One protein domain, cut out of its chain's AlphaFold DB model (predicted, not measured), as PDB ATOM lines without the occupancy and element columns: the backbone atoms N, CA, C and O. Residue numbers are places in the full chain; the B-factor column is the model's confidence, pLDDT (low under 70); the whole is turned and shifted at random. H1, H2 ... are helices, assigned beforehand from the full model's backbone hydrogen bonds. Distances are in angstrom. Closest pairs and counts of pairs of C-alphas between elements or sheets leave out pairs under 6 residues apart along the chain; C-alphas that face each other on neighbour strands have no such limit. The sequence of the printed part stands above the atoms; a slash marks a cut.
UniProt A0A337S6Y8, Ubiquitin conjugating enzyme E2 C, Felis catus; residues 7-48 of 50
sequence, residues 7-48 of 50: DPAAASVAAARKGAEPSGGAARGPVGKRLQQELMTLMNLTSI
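This is residues 7 to 48 of the 50 residues of the protein "Ubiquitin conjugating enzyme E2 C" of Felis catus (UniProt A0A337S6Y8). The model is an open, flat bracket with no core: the longer helix H2 makes one arm, while H1 and the stretched link of residues 20 to 29 make the other. The printed part has 42 residues with two named helices, H1 then H2, and no named strand; the class is all helix. It is extended, with a radius of gyration of the C-alphas of 15.6 A and spans of 44 by 26 by 11 A.

H2, residues 30 to 48, and H1, residues 8 to 19, are apart. The 10 residues between them form a short link. In H1 and H2 every O i to N i+4 pair is within hydrogen-bond range.

H2 is 27.2 A long, from C-alpha 30 at (60.202, -6.334, 32.902) to C-alpha 48 at (52.845, -31.692, 26.545). H1 is 16.0 A long and begins with C-alpha 8 at (26.991, 2.450, 14.855).

The two C-alphas farthest apart, of Pro 8 and Ile 48, are 44.4 A apart. Residues 7 to 27, 29 to 35 and 37 to 48 stand free. The printed part has no cut. Its mean pLDDT is 76.3, and residues 15 to 28 are under 70.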
ATOM      1  N   ASP A   7      25.809   0.042  10.948       72.31
ATOM      2  CA  ASP A   7      25.400  -0.027  12.346       72.31
ATOM      3  C   ASP A   7      26.456   0.658  13.243       72.31
ATOM      4  O   ASP A   7      27.615   0.216  13.272       72.31
ATOM      5  N   PRO A   8      26.091   1.746  13.951       70.06
ATOM      6  CA  PRO A   8      26.991   2.450  14.855       70.06
ATOM      7  C   PRO A   8      27.605   1.518  15.905       70.06
ATOM      8  O   PRO A   8      28.756   1.717  16.298       70.06
ATOM      9  N   ALA A   9      26.891   0.465  16.316       73.00
ATOM     10  CA  ALA A   9      27.403  -0.529  17.250       73.00
ATOM     11  C   ALA A   9      28.506  -1.386  16.611       73.00
ATOM     12  O   ALA A   9      29.566  -1.567  17.211       73.00
ATOM     13  N   ALA A  10      28.326  -1.840  15.367       72.62
ATOM     14  CA  ALA A  10      29.364  -2.558  14.625       72.62
ATOM     15  C   ALA A  10      30.604  -1.681  14.367       72.62
ATOM     16  O   ALA A  10      31.736  -2.161  14.464       72.62
ATOM     17  N   ALA A  11      30.407  -0.389  14.091       74.19
ATOM     18  CA  ALA A  11      31.495   0.576  13.956       74.19
ATOM     19  C   ALA A  11      32.235   0.798  15.287       74.19
ATOM     20  O   ALA A  11      33.465   0.803  15.307       74.19
ATOM     21  N   SER A  12      31.507   0.898  16.402       71.38
ATOM     22  CA  SER A  12      32.070   1.015  17.752       71.38
ATOM     23  C   SER A  12      32.857  -0.233  18.156       71.38
ATOM     24  O   SER A  12      33.958  -0.121  18.685       71.38
ATOM     25  N   VAL A  13      32.345  -1.433  17.865       74.31
ATOM     26  CA  VAL A  13      33.050  -2.698  18.130       74.31
ATOM     27  C   VAL A  13      34.307  -2.811  17.270       74.31
ATOM     28  O   VAL A  13      35.350  -3.225  17.769       74.31
ATOM     29  N   ALA A  14      34.251  -2.414  15.998       73.50
ATOM     30  CA  ALA A  14      35.427  -2.381  15.133       73.50
ATOM     31  C   ALA A  14      36.464  -1.345  15.604       73.50
ATOM     32  O   ALA A  14      37.659  -1.629  15.586       73.50
ATOM     33  N   ALA A  15      36.025  -0.175  16.078       68.38
ATOM     34  CA  ALA A  15      36.894   0.847  16.656       68.38
ATOM     35  C   ALA A  15      37.521   0.384  17.981       68.38
ATOM     36  O   ALA A  15      38.723   0.553  18.174       68.38
ATOM     37  N   ALA A  16      36.749  -0.273  18.850       68.12
ATOM     38  CA  ALA A  16      37.240  -0.879  20.083       68.12
ATOM     39  C   ALA A  16      38.246  -2.001  19.796       68.12
ATOM     40  O   ALA A  16      39.278  -2.068  20.448       68.12
ATOM     41  N   ARG A  17      38.005  -2.835  18.773       66.38
ATOM     42  CA  ARG A  17      38.956  -3.864  18.320       66.38
ATOM     43  C   ARG A  17      40.217  -3.269  17.700       66.38
ATOM     44  O   ARG A  17      41.288  -3.797  17.939       66.38
ATOM     45  N   LYS A  18      40.117  -2.155  16.969       63.44
ATOM     46  CA  LYS A  18      41.274  -1.429  16.419       63.44
ATOM     47  C   LYS A  18      42.077  -0.695  17.503       63.44
ATOM     48  O   LYS A  18      43.286  -0.570  17.371       63.44
ATOM     49  N   GLY A  19      41.425  -0.233  18.571       59.66
ATOM     50  CA  GLY A  19      42.082   0.287  19.777       59.66
ATOM     51  C   GLY A  19      42.615  -0.811  20.705       59.66
ATOM     52  O   GLY A  19      43.499  -0.550  21.516       59.66
ATOM     53  N   ALA A  20      42.098  -2.031  20.561       56.78
ATOM     54  CA  ALA A  20      42.560  -3.242  21.229       56.78
ATOM     55  C   ALA A  20      43.503  -4.085  20.360       56.78
ATOM     56  O   ALA A  20      43.902  -5.161  20.805       56.78
ATOM     57  N   GLU A  21      43.890  -3.611  19.165       58.78
ATOM     58  CA  GLU A  21      45.112  -4.089  18.527       58.78
ATOM     59  C   GLU A  21      46.196  -3.872  19.572       58.78
ATOM     60  O   GLU A  21      46.434  -2.725  19.978       58.78
ATOM     61  N   PRO A  22      46.810  -4.943  20.092       56.31
ATOM     62  CA  PRO A  22      47.885  -4.761  21.018       56.31
ATOM     63  C   PRO A  22      48.986  -4.111  20.190       56.31
ATOM     64  O   PRO A  22      49.751  -4.782  19.502       56.31
ATOM     65  N   SER A  23      49.140  -2.797  20.336       61.22
ATOM     66  CA  SER A  23      50.438  -2.140  20.230       61.22
ATOM     67  C   SER A  23      51.317  -2.677  21.373       61.22
ATOM     68  O   SER A  23      51.726  -1.985  22.293       61.22
ATOM     69  N   GLY A  24      51.491  -3.997  21.406       53.97
ATOM     70  CA  GLY A  24      51.984  -4.785  22.527       53.97
ATOM     71  C   GLY A  24      53.436  -5.192  22.339       53.97
ATOM     72  O   GLY A  24      53.962  -5.952  23.146       53.97
ATOM     73  N   GLY A  25      54.084  -4.690  21.285       56.25
ATOM     74  CA  GLY A  25      55.539  -4.662  21.180       56.25
ATOM     75  C   GLY A  25      56.157  -3.477  21.933       56.25
ATOM     76  O   GLY A  25      57.319  -3.544  22.330       56.25
ATOM     77  N   ALA A  26      55.389  -2.412  22.184       61.34
ATOM     78  CA  ALA A  26      55.884  -1.195  22.813       61.34
ATOM     79  C   ALA A  26      55.738  -1.275  24.345       61.34
ATOM     80  O   ALA A  26      54.699  -0.970  24.915       61.34
ATOM     81  N   ALA A  27      56.809  -1.711  25.011       63.22
ATOM     82  CA  ALA A  27      57.019  -1.610  26.458       63.22
ATOM     83  C   ALA A  27      56.058  -2.397  27.379       63.22
ATOM     84  O   ALA A  27      55.601  -1.890  28.403       63.22
ATOM     85  N   ARG A  28      55.873  -3.708  27.150       68.69
ATOM     86  CA  ARG A  28      55.683  -4.596  28.314       68.69
ATOM     87  C   ARG A  28      56.950  -4.478  29.158       68.69
ATOM     88  O   ARG A  28      58.008  -4.946  28.737       68.69
ATOM     89  N   GLY A  29      56.860  -3.785  30.292       80.94
ATOM     90  CA  GLY A  29      57.968  -3.653  31.237       80.94
ATOM     91  C   GLY A  29      58.495  -5.025  31.688       80.94
ATOM     92  O   GLY A  29      57.909  -6.056  31.344       80.94
ATOM     93  N   PRO A  30      59.574  -5.075  32.485       81.25
ATOM     94  CA  PRO A  30      60.202  -6.334  32.902       81.25
ATOM     95  C   PRO A  30      59.201  -7.366  33.457       81.25
ATOM     96  O   PRO A  30      59.247  -8.543  33.102       81.25
ATOM     97  N   VAL A  31      58.217  -6.901  34.232       85.31
ATOM     98  CA  VAL A  31      57.131  -7.726  34.788       85.31
ATOM     99  C   VAL A  31      56.178  -8.242  33.706       85.31
ATOM    100  O   VAL A  31      55.785  -9.403  33.733       85.31
ATOM    101  N   GLY A  32      55.836  -7.417  32.714       86.62
ATOM    102  CA  GLY A  32      54.941  -7.802  31.621       86.62
ATOM    103  C   GLY A  32      55.539  -8.871  30.707       86.62
ATOM    104  O   GLY A  32      54.795  -9.722  30.224       86.62
ATOM    105  N   LYS A  33      56.863  -8.851  30.495       86.94
ATOM    106  CA  LYS A  33      57.594  -9.894  29.754       86.94
ATOM    107  C   LYS A  33      57.672 -11.192  30.554       86.94
ATOM    108  O   LYS A  33      57.367 -12.250  30.014       86.94
ATOM    109  N   ARG A  34      57.993 -11.097  31.851       89.75
ATOM    110  CA  ARG A  34      58.010 -12.254  32.757       89.75
ATOM    111  C   ARG A  34      56.645 -12.942  32.818       89.75
ATOM    112  O   ARG A  34      56.578 -14.156  32.681       89.75
ATOM    113  N   LEU A  35      55.567 -12.167  32.932       90.69
ATOM    114  CA  LEU A  35      54.204 -12.697  32.953       90.69
ATOM    115  C   LEU A  35      53.819 -13.379  31.630       90.69
ATOM    116  O   LEU A  35      53.189 -14.430  31.657       90.69
ATOM    117  N   GLN A  36      54.213 -12.839  30.467       89.19
ATOM    118  CA  GLN A  36      53.997 -13.547  29.190       89.19
ATOM    119  C   GLN A  36      54.722 -14.876  29.156       89.19
ATOM    120  O   GLN A  36      54.162 -15.858  28.688       89.19
ATOM    121  N   GLN A  37      55.965 -14.891  29.625       90.31
ATOM    122  CA  GLN A  37      56.784 -16.085  29.596       90.31
ATOM    123  C   GLN A  37      56.238 -17.165  30.535       90.31
ATOM    124  O   GLN A  37      56.204 -18.328  30.141       90.31
ATOM    125  N   GLU A  38      55.755 -16.798  31.726       92.69
ATOM    126  CA  GLU A  38      55.080 -17.741  32.626       92.69
ATOM    127  C   GLU A  38      53.797 -18.294  32.012       92.69
ATOM    128  O   GLU A  38      53.623 -19.507  31.986       92.69
ATOM    129  N   LEU A  39      52.933 -17.435  31.465       91.31
ATOM    130  CA  LEU A  39      51.686 -17.881  30.838       91.31
ATOM    131  C   LEU A  39      51.953 -18.781  29.627       91.31
ATOM    132  O   LEU A  39      51.323 -19.825  29.488       91.31
ATOM    133  N   MET A  40      52.928 -18.423  28.789       92.88
ATOM    134  CA  MET A  40      53.348 -19.239  27.648       92.88
ATOM    135  C   MET A  40      53.876 -20.604  28.107       92.88
ATOM    136  O   MET A  40      53.505 -21.630  27.543       92.88
ATOM    137  N   THR A  41      54.721 -20.623  29.141       92.38
ATOM    138  CA  THR A  41      55.294 -21.861  29.692       92.38
ATOM    139  C   THR A  41      54.217 -22.740  30.314       92.38
ATOM    140  O   THR A  41      54.214 -23.942  30.078       92.38
ATOM    141  N   LEU A  42      53.284 -22.152  31.060       91.81
ATOM    142  CA  LEU A  42      52.191 -22.866  31.708       91.81
ATOM    143  C   LEU A  42      51.276 -23.533  30.678       91.81
ATOM    144  O   LEU A  42      50.995 -24.721  30.798       91.81
ATOM    145  N   MET A  43      50.876 -22.799  29.636       92.06
ATOM    146  CA  MET A  43      50.042 -23.347  28.562       92.06
ATOM    147  C   MET A  43      50.776 -24.432  27.762       92.06
ATOM    148  O   MET A  43      50.190 -25.460  27.428       92.06
ATOM    149  N   ASN A  44      52.073 -24.249  27.501       90.38
ATOM    150  CA  ASN A  44      52.883 -25.248  26.801       90.38
ATOM    151  C   ASN A  44      53.059 -26.533  27.632       90.38
ATOM    152  O   ASN A  44      52.887 -27.637  27.123       90.38
ATOM    153  N   LEU A  45      53.327 -26.402  28.933       86.75
ATOM    154  CA  LEU A  45      53.481 -27.545  29.832       86.75
ATOM    155  C   LEU A  45      52.188 -28.365  29.932       86.75
ATOM    156  O   LEU A  45      52.244 -29.592  29.954       86.75
ATOM    157  N   THR A  46      51.024 -27.707  29.920       82.75
ATOM    158  CA  THR A  46      49.731 -28.405  29.881       82.75
ATOM    159  C   THR A  46      49.460 -29.113  28.555       82.75
ATOM    160  O   THR A  46      48.777 -30.130  28.556       82.75
ATOM    161  N   SER A  47      50.001 -28.625  27.434       82.12
ATOM    162  CA  SER A  47      49.856 -29.282  26.129       82.12
ATOM    163  C   SER A  47      50.767 -30.494  25.944       82.12
ATOM    164  O   SER A  47      50.413 -31.379  25.183       82.12
ATOM    165  N   ILE A  48      51.922 -30.543  26.612       86.00
ATOM    166  CA  ILE A  48      52.845 -31.692  26.545       86.00
ATOM    167  C   ILE A  48      52.413 -32.817  27.505       86.00
ATOM    168  O   ILE A  48      52.818 -33.966  27.344       86.00
TER     169      ILE A  48